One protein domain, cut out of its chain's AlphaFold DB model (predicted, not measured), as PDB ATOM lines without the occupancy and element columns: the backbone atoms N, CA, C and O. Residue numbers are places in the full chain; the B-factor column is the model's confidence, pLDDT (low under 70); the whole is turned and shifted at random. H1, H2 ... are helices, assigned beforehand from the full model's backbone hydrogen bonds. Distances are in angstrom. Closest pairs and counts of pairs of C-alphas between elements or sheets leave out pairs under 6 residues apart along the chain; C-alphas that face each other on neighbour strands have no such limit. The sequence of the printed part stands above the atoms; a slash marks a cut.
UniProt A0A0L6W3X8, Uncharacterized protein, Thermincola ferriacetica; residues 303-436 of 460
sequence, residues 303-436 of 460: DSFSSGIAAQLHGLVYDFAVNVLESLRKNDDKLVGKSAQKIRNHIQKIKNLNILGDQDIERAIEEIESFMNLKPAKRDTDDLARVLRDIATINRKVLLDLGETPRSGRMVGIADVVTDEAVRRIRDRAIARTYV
ATOM      1  N   ASP A 303     -67.613 -24.744   4.329       86.12
ATOM      2  CA  ASP A 303     -66.668 -24.663   5.449       86.12
ATOM      3  C   ASP A 303     -65.338 -25.354   5.130       86.12
ATOM      4  O   ASP A 303     -64.271 -24.834   5.457       86.12
ATOM      5  N   SER A 304     -65.387 -26.510   4.461       88.81
ATOM      6  CA  SER A 304     -64.192 -27.207   3.978       88.81
ATOM      7  C   SER A 304     -63.448 -26.383   2.925       88.81
ATOM      8  O   SER A 304     -62.221 -26.339   2.944       88.81
ATOM      9  N   PHE A 305     -64.168 -25.682   2.050       90.06
ATOM     10  CA  PHE A 305     -63.596 -24.797   1.046       90.06
ATOM     11  C   PHE A 305     -62.874 -23.600   1.668       90.06
ATOM     12  O   PHE A 305     -61.701 -23.382   1.370       90.06
ATOM     13  N   SER A 306     -63.529 -22.850   2.560       89.12
ATOM     14  CA  SER A 306     -62.905 -21.687   3.205       89.12
ATOM     15  C   SER A 306     -61.737 -22.093   4.102       89.12
ATOM     16  O   SER A 306     -60.668 -21.485   4.031       89.12
ATOM     17  N   SER A 307     -61.900 -23.170   4.876       90.38
ATOM     18  CA  SER A 307     -60.818 -23.731   5.695       90.38
ATOM     19  C   SER A 307     -59.661 -24.226   4.827       90.38
ATOM     20  O   SER A 307     -58.507 -23.983   5.162       90.38
ATOM     21  N   GLY A 308     -59.950 -24.846   3.679       93.19
ATOM     22  CA  GLY A 308     -58.948 -25.312   2.721       93.19
ATOM     23  C   GLY A 308     -58.173 -24.177   2.047       93.19
ATOM     24  O   GLY A 308     -56.972 -24.319   1.804       93.19
ATOM     25  N   ILE A 309     -58.815 -23.038   1.771       92.56
ATOM     26  CA  ILE A 309     -58.142 -21.830   1.266       92.56
ATOM     27  C   ILE A 309     -57.213 -21.252   2.333       92.56
ATOM     28  O   ILE A 309     -56.037 -21.014   2.053       92.56
ATOM     29  N   ALA A 310     -57.710 -21.087   3.563       91.38
ATOM     30  CA  ALA A 310     -56.898 -20.608   4.679       91.38
ATOM     31  C   ALA A 310     -55.698 -21.540   4.933       91.38
ATOM     32  O   ALA A 310     -54.560 -21.078   5.012       91.38
ATOM     33  N   ALA A 311     -55.927 -22.856   4.967       94.69
ATOM     34  CA  ALA A 311     -54.887 -23.866   5.132       94.69
ATOM     35  C   ALA A 311     -53.818 -23.782   4.034       94.69
ATOM     36  O   ALA A 311     -52.627 -23.791   4.332       94.69
ATOM     37  N   GLN A 312     -54.206 -23.638   2.764       95.00
ATOM     38  CA  GLN A 312     -53.242 -23.490   1.670       95.00
ATOM     39  C   GLN A 312     -52.421 -22.209   1.773       95.00
ATOM     40  O   GLN A 312     -51.211 -22.248   1.551       95.00
ATOM     41  N   LEU A 313     -53.053 -21.087   2.123       94.56
ATOM     42  CA  LEU A 313     -52.365 -19.811   2.275       94.56
ATOM     43  C   LEU A 313     -51.349 -19.870   3.428       94.56
ATOM     44  O   LEU A 313     -50.162 -19.617   3.214       94.56
ATOM     45  N   HIS A 314     -51.782 -20.289   4.621       95.50
ATOM     46  CA  HIS A 314     -50.894 -20.447   5.777       95.50
ATOM     47  C   HIS A 314     -49.822 -21.519   5.544       95.50
ATOM     48  O   HIS A 314     -48.676 -21.347   5.959       95.50
ATOM     49  N   GLY A 315     -50.157 -22.600   4.836       96.25
ATOM     50  CA  GLY A 315     -49.232 -23.659   4.435       96.25
ATOM     51  C   GLY A 315     -48.127 -23.132   3.530       96.25
ATOM     52  O   GLY A 315     -46.949 -23.377   3.781       96.25
ATOM     53  N   LEU A 316     -48.488 -22.322   2.533       94.56
ATOM     54  CA  LEU A 316     -47.536 -21.694   1.626       94.56
ATOM     55  C   LEU A 316     -46.605 -20.722   2.361       94.56
ATOM     56  O   LEU A 316     -45.395 -20.760   2.133       94.56
ATOM     57  N   VAL A 317     -47.139 -19.889   3.262       95.19
ATOM     58  CA  VAL A 317     -46.339 -18.962   4.086       95.19
ATOM     59  C   VAL A 317     -45.399 -19.733   5.018       95.19
ATOM     60  O   VAL A 317     -44.214 -19.403   5.115       95.19
ATOM     61  N   TYR A 318     -45.899 -20.788   5.666       97.06
ATOM     62  CA  TYR A 318     -45.111 -21.662   6.530       97.06
ATOM     63  C   TYR A 318     -43.966 -22.330   5.764       97.06
ATOM     64  O   TYR A 318     -42.799 -22.188   6.137       97.06
ATOM     65  N   ASP A 319     -44.275 -23.021   4.667       96.25
ATOM     66  CA  ASP A 319     -43.280 -23.744   3.883       96.25
ATOM     67  C   ASP A 319     -42.236 -22.809   3.297       96.25
ATOM     68  O   ASP A 319     -41.046 -23.135   3.292       96.25
ATOM     69  N   PHE A 320     -42.663 -21.633   2.851       95.12
ATOM     70  CA  PHE A 320     -41.767 -20.582   2.419       95.12
ATOM     71  C   PHE A 320     -40.784 -20.183   3.532       95.12
ATOM     72  O   PHE A 320     -39.570 -20.241   3.316       95.12
ATOM     73  N   ALA A 321     -41.280 -19.850   4.727       96.38
ATOM     74  CA  ALA A 321     -40.436 -19.439   5.845       96.38
ATOM     75  C   ALA A 321     -39.444 -20.542   6.258       96.38
ATOM     76  O   ALA A 321     -38.249 -20.274   6.403       96.38
ATOM     77  N   VAL A 322     -39.899 -21.798   6.346       97.56
ATOM     78  CA  VAL A 322     -39.032 -22.951   6.642       97.56
ATOM     79  C   VAL A 322     -37.970 -23.152   5.557       97.56
ATOM     80  O   VAL A 322     -36.796 -23.317   5.880       97.56
ATOM     81  N   ASN A 323     -38.330 -23.071   4.271       95.81
ATOM     82  CA  ASN A 323     -37.377 -23.219   3.164       95.81
ATOM     83  C   ASN A 323     -36.293 -22.135   3.176       95.81
ATOM     84  O   ASN A 323     -35.129 -22.413   2.876       95.81
ATOM     85  N   VAL A 324     -36.656 -20.892   3.509       95.38
ATOM     86  CA  VAL A 324     -35.687 -19.795   3.614       95.38
ATOM     87  C   VAL A 324     -34.757 -20.014   4.802       95.38
ATOM     88  O   VAL A 324     -33.545 -19.891   4.634       95.38
ATOM     89  N   LEU A 325     -35.287 -20.400   5.963       97.12
ATOM     90  CA  LEU A 325     -34.477 -20.713   7.143       97.12
ATOM     91  C   LEU A 325     -33.511 -21.879   6.891       97.12
ATOM     92  O   LEU A 325     -32.340 -21.802   7.255       97.12
ATOM     93  N   GLU A 326     -33.963 -22.942   6.222       96.88
ATOM     94  CA  GLU A 326     -33.095 -24.057   5.832       96.88
ATOM     95  C   GLU A 326     -31.999 -23.613   4.862       96.88
ATOM     96  O   GLU A 326     -30.869 -24.096   4.946       96.88
ATOM     97  N   SER A 327     -32.325 -22.706   3.940       96.19
ATOM     98  CA  SER A 327     -31.366 -22.130   2.999       96.19
ATOM     99  C   SER A 327     -30.327 -21.267   3.715       96.19
ATOM    100  O   SER A 327     -29.143 -21.429   3.437       96.19
ATOM    101  N   LEU A 328     -30.730 -20.414   4.664       96.69
ATOM    102  CA  LEU A 328     -29.799 -19.634   5.490       96.69
ATOM    103  C   LEU A 328     -28.850 -20.563   6.252       96.69
ATOM    104  O   LEU A 328     -27.639 -20.452   6.096       96.69
ATOM    105  N   ARG A 329     -29.395 -21.570   6.942       96.75
ATOM    106  CA  ARG A 329     -28.601 -22.549   7.695       96.75
ATOM    107  C   ARG A 329     -27.602 -23.313   6.823       96.75
ATOM    108  O   ARG A 329     -26.484 -23.568   7.247       96.75
ATOM    109  N   LYS A 330     -27.995 -23.714   5.607       96.81
ATOM    110  CA  LYS A 330     -27.111 -24.431   4.665       96.81
ATOM    111  C   LYS A 330     -25.995 -23.553   4.090       96.81
ATOM    112  O   LYS A 330     -25.054 -24.098   3.529       96.81
ATOM    113  N   ASN A 331     -26.124 -22.229   4.174       96.25
ATOM    114  CA  ASN A 331     -25.185 -21.265   3.602       96.25
ATOM    115  C   ASN A 331     -24.513 -20.407   4.692       96.25
ATOM    116  O   ASN A 331     -24.228 -19.237   4.441       96.25
ATOM    117  N   ASP A 332     -24.292 -20.964   5.889       96.19
ATOM    118  CA  ASP A 332     -23.647 -20.288   7.029       96.19
ATOM    119  C   ASP A 332     -24.276 -18.919   7.345       96.19
ATOM    120  O   ASP A 332     -23.594 -17.895   7.406       96.19
ATOM    121  N   ASP A 333     -25.609 -18.900   7.431       95.44
ATOM    122  CA  ASP A 333     -26.444 -17.727   7.711       95.44
ATOM    123  C   ASP A 333     -26.316 -16.590   6.686       95.44
ATOM    124  O   ASP A 333     -26.684 -15.442   6.946       95.44
ATOM    125  N   LYS A 334     -25.860 -16.900   5.464       94.88
ATOM    126  CA  LYS A 334     -25.778 -15.939   4.354       94.88
ATOM    127  C   LYS A 334     -26.963 -16.063   3.405       94.88
ATOM    128  O   LYS A 334     -27.283 -17.130   2.877       94.88
ATOM    129  N   LEU A 335     -27.563 -14.919   3.077       94.44
ATOM    130  CA  LEU A 335     -28.619 -14.846   2.072       94.44
ATOM    131  C   LEU A 335     -28.036 -14.764   0.650       94.44
ATOM    132  O   LEU A 335     -27.674 -13.692   0.162       94.44
ATOM    133  N   VAL A 336     -27.993 -15.901  -0.045       94.19
ATOM    134  CA  VAL A 336     -27.538 -15.982  -1.444       94.19
ATOM    135  C   VAL A 336     -28.504 -15.246  -2.388       94.19
ATOM    136  O   VAL A 336     -29.723 -15.322  -2.236       94.19
ATOM    137  N   GLY A 337     -27.980 -14.577  -3.423       92.88
ATOM    138  CA  GLY A 337     -28.774 -13.763  -4.358       92.88
ATOM    139  C   GLY A 337     -29.943 -14.500  -5.033       92.88
ATOM    140  O   GLY A 337     -31.033 -13.943  -5.154       92.88
ATOM    141  N   LYS A 338     -29.770 -15.778  -5.401       92.38
ATOM    142  CA  LYS A 338     -30.866 -16.608  -5.944       92.38
ATOM    143  C   LYS A 338     -31.973 -16.854  -4.910       92.38
ATOM    144  O   LYS A 338     -33.147 -16.811  -5.267       92.38
ATOM    145  N   SER A 339     -31.621 -17.070  -3.641       91.81
ATOM    146  CA  SER A 339     -32.585 -17.209  -2.539       91.81
ATOM    147  C   SER A 339     -33.336 -15.898  -2.303       91.81
ATOM    148  O   SER A 339     -34.554 -15.909  -2.180       91.81
ATOM    149  N   ALA A 340     -32.635 -14.761  -2.352       93.06
ATOM    150  CA  ALA A 340     -33.248 -13.439  -2.261       93.06
ATOM    151  C   ALA A 340     -34.285 -13.186  -3.368       93.06
ATOM    152  O   ALA A 340     -35.360 -12.657  -3.097       93.06
ATOM    153  N   GLN A 341     -33.997 -13.588  -4.609       93.81
ATOM    154  CA  GLN A 341     -34.972 -13.465  -5.693       93.81
ATOM    155  C   GLN A 341     -36.176 -14.391  -5.487       93.81
ATOM    156  O   GLN A 341     -37.312 -13.961  -5.662       93.81
ATOM    157  N   LYS A 342     -35.946 -15.637  -5.052       92.12
ATOM    158  CA  LYS A 342     -37.033 -16.565  -4.710       92.12
ATOM    159  C   LYS A 342     -37.941 -16.001  -3.618       92.12
ATOM    160  O   LYS A 342     -39.150 -16.128  -3.754       92.12
ATOM    161  N   ILE A 343     -37.378 -15.354  -2.594       93.81
ATOM    162  CA  ILE A 343     -38.139 -14.670  -1.536       93.81
ATOM    163  C   ILE A 343     -39.091 -13.633  -2.126       93.81
ATOM    164  O   ILE A 343     -40.279 -13.679  -1.834       93.81
ATOM    165  N   ARG A 344     -38.607 -12.755  -3.011       94.94
ATOM    166  CA  ARG A 344     -39.461 -11.740  -3.652       94.94
ATOM    167  C   ARG A 344     -40.595 -12.362  -4.459       94.94
ATOM    168  O   ARG A 344     -41.733 -11.926  -4.337       94.94
ATOM    169  N   ASN A 345     -40.294 -13.402  -5.236       92.50
ATOM    170  CA  ASN A 345     -41.308 -14.098  -6.025       92.50
ATOM    171  C   ASN A 345     -42.380 -14.740  -5.120       92.50
ATOM    172  O   ASN A 345     -43.565 -14.646  -5.419       92.50
ATOM    173  N   HIS A 346     -41.983 -15.351  -3.996       93.12
ATOM    174  CA  HIS A 346     -42.932 -15.933  -3.038       93.12
ATOM    175  C   HIS A 346     -43.758 -14.866  -2.327       93.12
ATOM    176  O   HIS A 346     -44.952 -15.061  -2.159       93.12
ATOM    177  N   ILE A 347     -43.157 -13.736  -1.949       94.19
ATOM    178  CA  ILE A 347     -43.893 -12.613  -1.363       94.19
ATOM    179  C   ILE A 347     -44.975 -12.127  -2.324       94.19
ATOM    180  O   ILE A 347     -46.124 -11.995  -1.915       94.19
ATOM    181  N   GLN A 348     -44.636 -11.911  -3.599       93.19
ATOM    182  CA  GLN A 348     -45.623 -11.489  -4.590       93.19
ATOM    183  C   GLN A 348     -46.742 -12.526  -4.736       93.19
ATOM    184  O   GLN A 348     -47.914 -12.161  -4.764       93.19
ATOM    185  N   LYS A 349     -46.393 -13.819  -4.748       93.06
ATOM    186  CA  LYS A 349     -47.371 -14.910  -4.763       93.06
ATOM    187  C   LYS A 349     -48.295 -14.871  -3.541       93.06
ATOM    188  O   LYS A 349     -49.506 -14.938  -3.707       93.06
ATOM    189  N   ILE A 350     -47.754 -14.722  -2.330       93.50
ATOM    190  CA  ILE A 350     -48.556 -14.633  -1.101       93.50
ATOM    191  C   ILE A 350     -49.450 -13.391  -1.143       93.50
ATOM    192  O   ILE A 350     -50.621 -13.504  -0.815       93.50
ATOM    193  N   LYS A 351     -48.953 -12.230  -1.592       93.06
ATOM    194  CA  LYS A 351     -49.764 -11.008  -1.741       93.06
ATOM    195  C   LYS A 351     -50.941 -11.211  -2.687       93.06
ATOM    196  O   LYS A 351     -52.059 -10.841  -2.351       93.06
ATOM    197  N   ASN A 352     -50.682 -11.814  -3.847       90.12
ATOM    198  CA  ASN A 352     -51.711 -12.116  -4.837       90.12
ATOM    199  C   ASN A 352     -52.756 -13.078  -4.257       90.12
ATOM    200  O   ASN A 352     -53.953 -12.905  -4.479       90.12
ATOM    201  N   LEU A 353     -52.303 -14.067  -3.484       91.69
ATOM    202  CA  LEU A 353     -53.169 -15.059  -2.869       91.69
ATOM    203  C   LEU A 353     -53.876 -14.545  -1.608       91.69
ATOM    204  O   LEU A 353     -54.966 -15.031  -1.350       91.69
ATOM    205  N   ASN A 354     -53.362 -13.571  -0.850       91.62
ATOM    206  CA  ASN A 354     -53.952 -13.091   0.413       91.62
ATOM    207  C   ASN A 354     -55.238 -12.260   0.216       91.62
ATOM    208  O   ASN A 354     -55.355 -11.103   0.610       91.62
ATOM    209  N   ILE A 355     -56.231 -12.880  -0.405       85.88
ATOM    210  CA  ILE A 355     -57.556 -12.347  -0.693       85.88
ATOM    211  C   ILE A 355     -58.389 -12.205   0.577       85.88
ATOM    212  O   ILE A 355     -59.295 -11.384   0.608       85.88
ATOM    213  N   LEU A 356     -58.045 -12.960   1.630       82.94
ATOM    214  CA  LEU A 356     -58.742 -12.919   2.913       82.94
ATOM    215  C   LEU A 356     -58.398 -11.670   3.738       82.94
ATOM    216  O   LEU A 356     -59.022 -11.448   4.772       82.94
ATOM    217  N   GLY A 357     -57.406 -10.878   3.308       86.38
ATOM    218  CA  GLY A 357     -56.932  -9.716   4.060       86.38
ATOM    219  C   GLY A 357     -56.375 -10.103   5.430       86.38
ATOM    220  O   GLY A 357     -56.556  -9.365   6.403       86.38
ATOM    221  N   ASP A 358     -55.751 -11.285   5.530       89.00
ATOM    222  CA  ASP A 358     -55.192 -11.768   6.787       89.00
ATOM    223  C   ASP A 358     -54.082 -10.814   7.240       89.00
ATOM    224  O   ASP A 358     -53.026 -10.704   6.611       89.00
ATOM    225  N   GLN A 359     -54.348 -10.118   8.344       89.38
ATOM    226  CA  GLN A 359     -53.483  -9.080   8.893       89.38
ATOM    227  C   GLN A 359     -52.146  -9.627   9.405       89.38
ATOM    228  O   GLN A 359     -51.139  -8.922   9.350       89.38
ATOM    229  N   ASP A 360     -52.108 -10.867   9.902       88.38
ATOM    230  CA  ASP A 360     -50.855 -11.487  10.338       88.38
ATOM    231  C   ASP A 360     -49.970 -11.779   9.117       88.38
ATOM    232  O   ASP A 360     -48.756 -11.565   9.166       88.38
ATOM    233  N   ILE A 361     -50.572 -12.200   8.000       90.69
ATOM    234  CA  ILE A 361     -49.867 -12.423   6.733       90.69
ATOM    235  C   ILE A 361     -49.419 -11.104   6.096       90.69
ATOM    236  O   ILE A 361     -48.276 -11.016   5.647       90.69
ATOM    237  N   GLU A 362     -50.265 -10.070   6.068       92.75
ATOM    238  CA  GLU A 362     -49.890  -8.748   5.541       92.75
ATOM    239  C   GLU A 362     -48.683  -8.179   6.290       92.75
ATOM    240  O   GLU A 362     -47.676  -7.839   5.668       92.75
ATOM    241  N   ARG A 363     -48.720  -8.189   7.628       90.50
ATOM    242  CA  ARG A 363     -47.594  -7.744   8.463       90.50
ATOM    243  C   ARG A 363     -46.341  -8.580   8.228       90.50
ATOM    244  O   ARG A 363     -45.255  -8.029   8.082       90.50
ATOM    245  N   ALA A 364     -46.484  -9.903   8.160       88.56
ATOM    246  CA  ALA A 364     -45.378 -10.811   7.871       88.56
ATOM    247  C   ALA A 364     -44.701 -10.473   6.534       88.56
ATOM    248  O   ALA A 364     -43.473 -10.431   6.439       88.56
ATOM    249  N   ILE A 365     -45.500 -10.205   5.502       91.88
ATOM    250  CA  ILE A 365     -45.015  -9.800   4.187       91.88
ATOM    251  C   ILE A 365     -44.297  -8.451   4.256       91.88
ATOM    252  O   ILE A 365     -43.180  -8.345   3.752       91.88
ATOM    253  N   GLU A 366     -44.908  -7.440   4.874       93.19
ATOM    254  CA  GLU A 366     -44.328  -6.100   5.008       93.19
ATOM    255  C   GLU A 366     -42.988  -6.132   5.750       93.19
ATOM    256  O   GLU A 366     -42.009  -5.522   5.303       93.19
ATOM    257  N   GLU A 367     -42.908  -6.897   6.844       91.00
ATOM    258  CA  GLU A 367     -41.667  -7.097   7.585       91.00
ATOM    259  C   GLU A 367     -40.593  -7.703   6.679       91.00
ATOM    260  O   GLU A 367     -39.514  -7.120   6.545       91.00
ATOM    261  N   ILE A 368     -40.872  -8.814   5.989       92.25
ATOM    262  CA  ILE A 368     -39.881  -9.449   5.106       92.25
ATOM    263  C   ILE A 368     -39.486  -8.508   3.957       92.25
ATOM    264  O   ILE A 368     -38.299  -8.387   3.644       92.25
ATOM    265  N   GLU A 369     -40.429  -7.804   3.330       94.00
ATOM    266  CA  GLU A 369     -40.123  -6.842   2.266       94.00
ATOM    267  C   GLU A 369     -39.207  -5.721   2.741       94.00
ATOM    268  O   GLU A 369     -38.266  -5.356   2.027       94.00
ATOM    269  N   SER A 370     -39.425  -5.213   3.956       93.44
ATOM    270  CA  SER A 370     -38.565  -4.190   4.548       93.44
ATOM    271  C   SER A 370     -37.106  -4.663   4.622       93.44
ATOM    272  O   SER A 370     -36.209  -3.936   4.185       93.44
ATOM    273  N   PHE A 371     -36.860  -5.922   5.017       92.19
ATOM    274  CA  PHE A 371     -35.526  -6.538   5.002       92.19
ATOM    275  C   PHE A 371     -34.974  -6.688   3.581       92.19
ATOM    276  O   PHE A 371     -33.799  -6.407   3.317       92.19
ATOM    277  N   MET A 372     -35.814  -7.112   2.636       93.38
ATOM    278  CA  MET A 372     -35.407  -7.361   1.252       93.38
ATOM    279  C   MET A 372     -35.083  -6.086   0.466       93.38
ATOM    280  O   MET A 372     -34.313  -6.146  -0.504       93.38
ATOM    281  N   ASN A 373     -35.614  -4.945   0.904       93.75
ATOM    282  CA  ASN A 373     -35.351  -3.621   0.345       93.75
ATOM    283  C   ASN A 373     -34.036  -3.003   0.846       93.75
ATOM    284  O   ASN A 373     -33.487  -2.105   0.202       93.75
ATOM    285  N   LEU A 374     -33.462  -3.512   1.942       93.94
ATOM    286  CA  LEU A 374     -32.133  -3.101   2.394       93.94
ATOM    287  C   LEU A 374     -31.048  -3.564   1.410       93.94
ATOM    288  O   LEU A 374     -31.140  -4.627   0.782       93.94
ATOM    289  N   LYS A 375     -29.967  -2.780   1.305       94.00
ATOM    290  CA  LYS A 375     -28.758  -3.178   0.563       94.00
ATOM    291  C   LYS A 375     -28.175  -4.460   1.180       94.00
ATOM    292  O   LYS A 375     -28.162  -4.541   2.405       94.00
ATOM    293  N   PRO A 376     -27.619  -5.403   0.390       94.31
ATOM    294  CA  PRO A 376     -27.107  -6.677   0.904       94.31
ATOM    295  C   PRO A 376     -26.176  -6.559   2.121       94.31
ATOM    296  O   PRO A 376     -26.347  -7.298   3.076       94.31
ATOM    297  N   ALA A 377     -25.269  -5.576   2.131       94.31
ATOM    298  CA  ALA A 377     -24.322  -5.349   3.228       94.31
ATOM    299  C   ALA A 377     -24.952  -4.837   4.542       94.31
ATOM    300  O   ALA A 377     -24.275  -4.793   5.559       94.31
ATOM    301  N   LYS A 378     -26.216  -4.399   4.517       94.94
ATOM    302  CA  LYS A 378     -26.956  -3.907   5.691       94.94
ATOM    303  C   LYS A 378     -28.018  -4.892   6.177       94.94
ATOM    304  O   LYS A 378     -28.802  -4.545   7.053       94.94
ATOM    305  N   ARG A 379     -28.118  -6.068   5.556       93.94
ATOM    306  CA  ARG A 379     -29.104  -7.075   5.940       93.94
ATOM    307  C   ARG A 379     -28.561  -7.841   7.129       93.94
ATOM    308  O   ARG A 379     -27.554  -8.528   6.996       93.94
ATOM    309  N   ASP A 380     -29.250  -7.719   8.249       95.56
ATOM    310  CA  ASP A 380     -29.045  -8.584   9.399       95.56
ATOM    311  C   ASP A 380     -29.805  -9.898   9.155       95.56
ATOM    312  O   ASP A 380     -31.039  -9.928   9.087       95.56
ATOM    313  N   THR A 381     -29.056 -10.971   8.900       95.44
ATOM    314  CA  THR A 381     -29.621 -12.288   8.594       95.44
ATOM    315  C   THR A 381     -30.143 -13.005   9.834       95.44
ATOM    316  O   THR A 381     -31.081 -13.794   9.695       95.44
ATOM    317  N   ASP A 382     -29.638 -12.682  11.026       96.06
ATOM    318  CA  ASP A 382     -30.141 -13.217  12.294       96.06
ATOM    319  C   ASP A 382     -31.516 -12.636  12.614       96.06
ATOM    320  O   ASP A 382     -32.450 -13.360  12.981       96.06
ATOM    321  N   ASP A 383     -31.669 -11.329  12.397       94.50
ATOM    322  CA  ASP A 383     -32.945 -10.642  12.549       94.50
ATOM    323  C   ASP A 383     -33.991 -11.163  11.555       94.50
ATOM    324  O   ASP A 383     -35.122 -11.455  11.961       94.50
ATOM    325  N   LEU A 384     -33.607 -11.366  10.288       94.88
ATOM    326  CA  LEU A 384     -34.469 -11.998   9.285       94.88
ATOM    327  C   LEU A 384     -34.848 -13.427   9.697       94.88
ATOM    328  O   LEU A 384     -36.020 -13.798   9.623       94.88
ATOM    329  N   ALA A 385     -33.889 -14.237  10.154       96.44
ATOM    330  CA  ALA A 385     -34.159 -15.599  10.608       96.44
ATOM    331  C   ALA A 385     -35.130 -15.615  11.799       96.44
ATOM    332  O   ALA A 385     -36.036 -16.443  11.863       96.44
ATOM    333  N   ARG A 386     -34.996 -14.673  12.734       96.06
ATOM    334  CA  ARG A 386     -35.932 -14.522  13.852       96.06
ATOM    335  C   ARG A 386     -37.342 -14.169  13.373       96.06
ATOM    336  O   ARG A 386     -38.284 -14.819  13.814       96.06
ATOM    337  N   VAL A 387     -37.485 -13.209  12.457       94.75
ATOM    338  CA  VAL A 387     -38.782 -12.838  11.854       94.75
ATOM    339  C   VAL A 387     -39.422 -14.036  11.150       94.75
ATOM    340  O   VAL A 387     -40.586 -14.343  11.379       94.75
ATOM    341  N   LEU A 388     -38.653 -14.781  10.356       95.88
ATOM    342  CA  LEU A 388     -39.160 -15.964   9.659       95.88
ATOM    343  C   LEU A 388     -39.597 -17.076  10.622       95.88
ATOM    344  O   LEU A 388     -40.604 -17.729  10.362       95.88
ATOM    345  N   ARG A 389     -38.889 -17.291  11.741       97.62
ATOM    346  CA  ARG A 389     -39.318 -18.246  12.782       97.62
ATOM    347  C   ARG A 389     -40.607 -17.799  13.464       97.62
ATOM    348  O   ARG A 389     -41.480 -18.634  13.692       97.62
ATOM    349  N   ASP A 390     -40.725 -16.509  13.767       96.12
ATOM    350  CA  ASP A 390     -41.919 -15.905  14.363       96.12
ATOM    351  C   ASP A 390     -43.138 -16.129  13.432       96.12
ATOM    352  O   ASP A 390     -44.140 -16.720  13.845       96.12
ATOM    353  N   ILE A 391     -43.003 -15.800  12.140       95.38
ATOM    354  CA  ILE A 391     -44.027 -16.020  11.100       95.38
ATOM    355  C   ILE A 391     -44.376 -17.505  10.968       95.38
ATOM    356  O   ILE A 391     -45.551 -17.876  10.980       95.38
ATOM    357  N   ALA A 392     -43.372 -18.377  10.858       97.12
ATOM    358  CA  ALA A 392     -43.602 -19.809  10.704       97.12
ATOM    359  C   ALA A 392     -44.294 -20.415  11.933       97.12
ATOM    360  O   ALA A 392     -45.133 -21.298  11.790       97.12
ATOM    361  N   THR A 393     -43.991 -19.927  13.137       97.69
ATOM    362  CA  THR A 393     -44.626 -20.391  14.377       97.69
ATOM    363  C   THR A 393     -46.112 -20.029  14.413       97.69
ATOM    364  O   THR A 393     -46.931 -20.890  14.730       97.69
ATOM    365  N   ILE A 394     -46.472 -18.797  14.027       96.00
ATOM    366  CA  ILE A 394     -47.877 -18.368  13.918       96.00
ATOM    367  C   ILE A 394     -48.618 -19.237  12.896       96.00
ATOM    368  O   ILE A 394     -49.634 -19.844  13.223       96.00
ATOM    369  N   ASN A 395     -48.081 -19.357  11.678       96.25
ATOM    370  CA  ASN A 395     -48.732 -20.112  10.604       96.25
ATOM    371  C   ASN A 395     -48.845 -21.605  10.938       96.25
ATOM    372  O   ASN A 395     -49.866 -22.222  10.658       96.25
ATOM    373  N   ARG A 396     -47.841 -22.186  11.608       97.81
ATOM    374  CA  ARG A 396     -47.913 -23.566  12.095       97.81
ATOM    375  C   ARG A 396     -49.048 -23.753  13.096       97.81
ATOM    376  O   ARG A 396     -49.744 -24.757  13.003       97.81
ATOM    377  N   LYS A 397     -49.248 -22.816  14.031       97.38
ATOM    378  CA  LYS A 397     -50.374 -22.889  14.972       97.38
ATOM    379  C   LYS A 397     -51.707 -22.872  14.233       97.38
ATOM    380  O   LYS A 397     -52.527 -23.743  14.485       97.38
ATOM    381  N   VAL A 398     -51.881 -21.950  13.284       95.06
ATOM    382  CA  VAL A 398     -53.118 -21.873  12.494       95.06
ATOM    383  C   VAL A 398     -53.363 -23.168  11.716       95.06
ATOM    384  O   VAL A 398     -54.469 -23.688  11.738       95.06
ATOM    385  N   LEU A 399     -52.331 -23.740  11.091       96.31
ATOM    386  CA  LEU A 399     -52.441 -25.025  10.392       96.31
ATOM    387  C   LEU A 399     -52.862 -26.162  11.331       96.31
ATOM    388  O   LEU A 399     -53.766 -26.920  10.995       96.31
ATOM    389  N   LEU A 400     -52.258 -26.256  12.519       96.06
ATOM    390  CA  LEU A 400     -52.642 -27.255  13.520       96.06
ATOM    391  C   LEU A 400     -54.091 -27.061  13.996       96.06
ATOM    392  O   LEU A 400     -54.810 -28.043  14.156       96.06
ATOM    393  N   ASP A 401     -54.536 -25.814  14.169       94.25
ATOM    394  CA  ASP A 401     -55.918 -25.488  14.546       94.25
ATOM    395  C   ASP A 401     -56.929 -25.832  13.440       94.25
ATOM    396  O   ASP A 401     -58.085 -26.135  13.731       94.25
ATOM    397  N   LEU A 402     -56.494 -25.814  12.176       93.25
ATOM    398  CA  LEU A 402     -57.274 -26.261  11.017       93.25
ATOM    399  C   LEU A 402     -57.244 -27.790  10.825       93.25
ATOM    400  O   LEU A 402     -57.900 -28.297   9.919       93.25
ATOM    401  N   GLY A 403     -56.519 -28.530  11.671       96.00
ATOM    402  CA  GLY A 403     -56.383 -29.988  11.579       96.00
ATOM    403  C   GLY A 403     -55.348 -30.466  10.555       96.00
ATOM    404  O   GLY A 403     -55.281 -31.660  10.269       96.00
ATOM    405  N   GLU A 404     -54.529 -29.562  10.017       96.81
ATOM    406  CA  GLU A 404     -53.473 -29.886   9.060       96.81
ATOM    407  C   GLU A 404     -52.207 -30.402   9.756       96.81
ATOM    408  O   GLU A 404     -51.910 -30.086  10.911       96.81
ATOM    409  N   THR A 405     -51.390 -31.157   9.016       97.25
ATOM    410  CA  THR A 405     -50.109 -31.694   9.505       97.25
ATOM    411  C   THR A 405     -48.918 -31.060   8.775       97.25
ATOM    412  O   THR A 405     -48.328 -31.686   7.888       97.25
ATOM    413  N   PRO A 406     -48.520 -29.821   9.119       97.25
ATOM    414  CA  PRO A 406     -47.380 -29.168   8.484       97.25
ATOM    415  C   PRO A 406     -46.070 -29.912   8.774       97.25
ATOM    416  O   PRO A 406     -45.816 -30.329   9.914       97.25
ATOM    417  N   ARG A 407     -45.181 -30.007   7.773       97.31
ATOM    418  CA  ARG A 407     -43.854 -30.645   7.915       97.31
ATOM    419  C   ARG A 407     -43.082 -30.098   9.116       97.31
ATOM    420  O   ARG A 407     -43.212 -28.920   9.448       97.31
ATOM    421  N   SER A 408     -42.264 -30.925   9.765       97.69
ATOM    422  CA  SER A 408     -41.513 -30.489  10.950       97.69
ATOM    423  C   SER A 408     -40.527 -29.367  10.613       97.69
ATOM    424  O   SER A 408     -39.709 -29.493   9.703       97.69
ATOM    425  N   GLY A 409     -40.592 -28.278  11.380       97.38
ATOM    426  CA  GLY A 409     -39.650 -27.157  11.323       97.38
ATOM    427  C   GLY A 409     -38.592 -27.203  12.432       97.38
ATOM    428  O   GLY A 409     -37.862 -26.230  12.632       97.38
ATOM    429  N   ARG A 410     -38.478 -28.320  13.166       97.75
ATOM    430  CA  ARG A 410     -37.597 -28.446  14.342       97.75
ATOM    431  C   ARG A 410     -36.141 -28.116  14.026       97.75
ATOM    432  O   ARG A 410     -35.467 -27.436  14.794       97.75
ATOM    433  N   MET A 411     -35.686 -28.534  12.848       97.50
ATOM    434  CA  MET A 411     -34.330 -28.308  12.342       97.50
ATOM    435  C   MET A 411     -33.965 -26.825  12.167       97.50
ATOM    436  O   MET A 411     -32.780 -26.494  12.116       97.50
ATOM    437  N   VAL A 412     -34.959 -25.940  12.086       97.50
ATOM    438  CA  VAL A 412     -34.785 -24.488  11.957       97.50
ATOM    439  C   VAL A 412     -35.318 -23.713  13.172       97.50
ATOM    440  O   VAL A 412     -35.459 -22.490  13.118       97.50
ATOM    441  N   GLY A 413     -35.568 -24.408  14.287       97.38
ATOM    442  CA  GLY A 413     -35.969 -23.801  15.557       97.38
ATOM    443  C   GLY A 413     -37.469 -23.542  15.704       97.38
ATOM    444  O   GLY A 413     -37.850 -22.701  16.511       97.38
ATOM    445  N   ILE A 414     -38.318 -24.236  14.941       97.94
ATOM    446  CA  ILE A 414     -39.779 -24.157  15.077       97.94
ATOM    447  C   ILE A 414     -40.264 -25.408  15.813       97.94
ATOM    448  O   ILE A 414     -40.004 -26.528  15.372       97.94
ATOM    449  N   ALA A 415     -40.959 -25.231  16.936       97.75
ATOM    450  CA  ALA A 415     -41.492 -26.345  17.713       97.75
ATOM    451  C   ALA A 415     -42.612 -27.075  16.952       97.75
ATOM    452  O   ALA A 415     -43.439 -26.444  16.293       97.75
ATOM    453  N   ASP A 416     -42.668 -28.406  17.065       97.50
ATOM    454  CA  ASP A 416     -43.713 -29.186  16.391       97.50
ATOM    455  C   ASP A 416     -45.101 -28.937  16.993       97.50
ATOM    456  O   ASP A 416     -46.084 -28.946  16.255       97.50
ATOM    457  N   VAL A 417     -45.145 -28.660  18.301       96.62
ATOM    458  CA  VAL A 417     -46.328 -28.246  19.061       96.62
ATOM    459  C   VAL A 417     -46.148 -26.782  19.448       96.62
ATOM    460  O   VAL A 417     -45.169 -26.428  20.106       96.62
ATOM    461  N   VAL A 418     -47.087 -25.935  19.035       96.81
ATOM    462  CA  VAL A 418     -47.056 -24.489  19.289       96.81
ATOM    463  C   VAL A 418     -48.152 -24.137  20.290       96.81
ATOM    464  O   VAL A 418     -49.312 -24.480  20.081       96.81
ATOM    465  N   THR A 419     -47.794 -23.452  21.377       97.19
ATOM    466  CA  THR A 419     -48.751 -23.013  22.403       97.19
ATOM    467  C   THR A 419     -49.329 -21.634  22.081       97.19
ATOM    468  O   THR A 419     -48.659 -20.799  21.464       97.19
ATOM    469  N   ASP A 420     -50.547 -21.350  22.551       95.19
ATOM    470  CA  ASP A 420     -51.185 -20.036  22.363       95.19
ATOM    471  C   ASP A 420     -50.372 -18.899  23.000       95.19
ATOM    472  O   ASP A 420     -50.247 -17.816  22.431       95.19
ATOM    473  N   GLU A 421     -49.732 -19.153  24.144       96.19
ATOM    474  CA  GLU A 421     -48.835 -18.194  24.799       96.19
ATOM    475  C   GLU A 421     -47.597 -17.858  23.958       96.19
ATOM    476  O   GLU A 421     -47.078 -16.741  24.029       96.19
ATOM    477  N   ALA A 422     -47.077 -18.817  23.185       95.75
ATOM    478  CA  ALA A 422     -45.969 -18.560  22.271       95.75
ATOM    479  C   ALA A 422     -46.421 -17.628  21.141       95.75
ATOM    480  O   ALA A 422     -45.766 -16.618  20.889       95.75
ATOM    481  N   VAL A 423     -47.577 -17.909  20.530       95.56
ATOM    482  CA  VAL A 423     -48.164 -17.065  19.477       95.56
ATOM    483  C   VAL A 423     -48.469 -15.661  19.988       95.56
ATOM    484  O   VAL A 423     -48.122 -14.684  19.328       95.56
ATOM    485  N   ARG A 424     -49.055 -15.538  21.184       93.81
ATOM    486  CA  ARG A 424     -49.383 -14.242  21.789       93.81
ATOM    487  C   ARG A 424     -48.133 -13.386  22.000       93.81
ATOM    488  O   ARG A 424     -48.086 -12.260  21.522       93.81
ATOM    489  N   ARG A 425     -47.071 -13.961  22.580       95.19
ATOM    490  CA  ARG A 425     -45.775 -13.278  22.757       95.19
ATOM    491  C   ARG A 425     -45.142 -12.841  21.437       95.19
ATOM    492  O   ARG A 425     -44.510 -11.786  21.386       95.19
ATOM    493  N   ILE A 426     -45.271 -13.651  20.385       94.69
ATOM    494  CA  ILE A 426     -44.773 -13.295  19.052       94.69
ATOM    495  C   ILE A 426     -45.568 -12.110  18.489       94.69
ATOM    496  O   ILE A 426     -44.959 -11.142  18.037       94.69
ATOM    497  N   ARG A 427     -46.904 -12.148  18.565       92.56
ATOM    498  CA  ARG A 427     -47.775 -11.054  18.105       92.56
ATOM    499  C   ARG A 427     -47.503  -9.749  18.854       92.56
ATOM    500  O   ARG A 427     -47.343  -8.715  18.213       92.56
ATOM    501  N   ASP A 428     -47.353  -9.800  20.176       91.25
ATOM    502  CA  ASP A 428     -47.030  -8.624  20.996       91.25
ATOM    503  C   ASP A 428     -45.689  -7.997  20.576       91.25
ATOM    504  O   ASP A 428     -45.558  -6.774  20.473       91.25
ATOM    505  N   ARG A 429     -44.688  -8.832  20.263       91.44
ATOM    506  CA  ARG A 429     -43.386  -8.376  19.757       91.44
ATOM    507  C   ARG A 429     -43.492  -7.755  18.363       91.44
ATOM    508  O   ARG A 429     -42.838  -6.743  18.121       91.44
ATOM    509  N   ALA A 430     -44.266  -8.356  17.459       86.81
ATOM    510  CA  ALA A 430     -44.474  -7.836  16.109       86.81
ATOM    511  C   ALA A 430     -45.122  -6.444  16.161       86.81
ATOM    512  O   ALA A 430     -44.591  -5.493  15.593       86.81
ATOM    513  N   ILE A 431     -46.175  -6.285  16.972       83.81
ATOM    514  CA  ILE A 431     -46.828  -4.990  17.208       83.81
ATOM    515  C   ILE A 431     -45.818  -3.968  17.744       83.81
ATOM    516  O   ILE A 431     -45.719  -2.859  17.218       83.81
ATOM    517  N   ALA A 432     -45.014  -4.335  18.747       85.62
ATOM    518  CA  ALA A 432     -44.007  -3.436  19.303       85.62
ATOM    519  C   ALA A 432     -42.978  -2.967  18.255       85.62
ATOM    520  O   ALA A 432     -42.535  -1.823  18.323       85.62
ATOM    521  N   ARG A 433     -42.618  -3.800  17.266       82.12
ATOM    522  CA  ARG A 433     -41.715  -3.401  16.170       82.12
ATOM    523  C   ARG A 433     -42.350  -2.379  15.235       82.12
ATOM    524  O   ARG A 433     -41.679  -1.414  14.881       82.12
ATOM    525  N   THR A 434     -43.622  -2.552  14.873       75.81
ATOM    526  CA  THR A 434     -44.329  -1.632  13.965       75.81
ATOM    527  C   THR A 434     -44.410  -0.208  14.531       75.81
ATOM    528  O   THR A 434     -44.340   0.762  13.781       75.81
ATOM    529  N   TYR A 435     -44.494  -0.057  15.859       66.88
ATOM    530  CA  TYR A 435     -44.547   1.254  16.520       66.88
ATOM    531  C   TYR A 435     -43.184   1.951  16.661       66.88
ATOM    532  O   TYR A 435     -43.129   3.168  16.871       66.88
ATOM    533  N   VAL A 436     -42.067   1.230  16.535       56.00
ATOM    534  CA  VAL A 436     -40.731   1.811  16.711       56.00
ATOM    535  C   VAL A 436     -40.273   2.456  15.402       56.00
ATOM    536  O   VAL A 436     -39.530   1.890  14.608       56.00
TER     537      VAL A 436
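AT A GLANCE: This is residues 303 to 436 of the 460 residues of an uncharacterized protein of Thermincola ferriacetica (UniProt A0A0L6W3X8). Four helices, H1 to H4, form an up-and-down bundle, each running against the one before it in the chain, with H4 closing the round by packing on H1. A fifth helix, H5, crosses the outside of H4 at a steep tilt, reached by a long stretch without a named element. The printed part has 134 residues with five named helices, H1, H2, H3, H4 and H5 in chain order, and no named strand; its class is all helix. It is compact, with a radius of gyration of the C-alphas of 14.3 A, and only just elongated in outline, with spans of 46 by 30 by 29 A.

HOW THE PARTS SIT: Start from the longest helix, H1, residues 303 to 330. H4, residues 381 to 401, touches it at a shallow tilt of 28 degrees, opposite ways; look at Tyr 318 and Ala 392, whose C-alphas are the closest at 4.8 A. H2, residues 337 to 353, also touches H1, at a shallow tilt of 11 degrees, opposite ways, and the closest C-alphas are those of Leu 313 and Leu 353, 7.0 A apart. H3, residues 359 to 373, touches H2, with the C-alphas of Ile 347 and Ile 365 closest at 6.3 A. H4 touches H3 with residues 384 to 391 alone; the C-alphas of Ala 364 and Ile 391 are closest at 6.3 A. H1 and H2, H2 and H3, and H3 and H4 are helical hairpins. H1 and H3 are close but not clearly touching, and H2 and H4 are apart. H4 is the hub, touching three helices; the third is H5, residues 420 to 435, at a steep tilt of 45 degrees, with the C-alphas of Ile 394 and Val 423 closest at 5.7 A. H3 and H5 are near each other, while H5 is apart from H1 and H2. In H1, H2, H3, H4 and H5 every O i to N i+4 pair is within hydrogen-bond range.

IN THESE COORDINATES: Find C-alpha 303 at (-66.668, -24.663, 5.449); from there H1 runs 39.6 A to C-alpha 330 at (-27.111, -24.431, 4.665). H2 spans 24.5 A and H3 20.8 A. H4 runs 30.0 A, from Thr 381 to Asp 401. H5 covers 23.1 A and ends with C-alpha 435 at (-44.547, 1.254, 16.520).

THE WHOLE: The C-alphas farthest apart are those of Asp 303 and Ala 377, 46.6 A. The printed part has no cut. The link from H4 to H5, residues 402 to 419, is long; H2 to H3 is tight, and H1 to H2 and H3 to H4 are short. The mean pLDDT of the printed part is 93.3, and residues 435 to 436 are under 70.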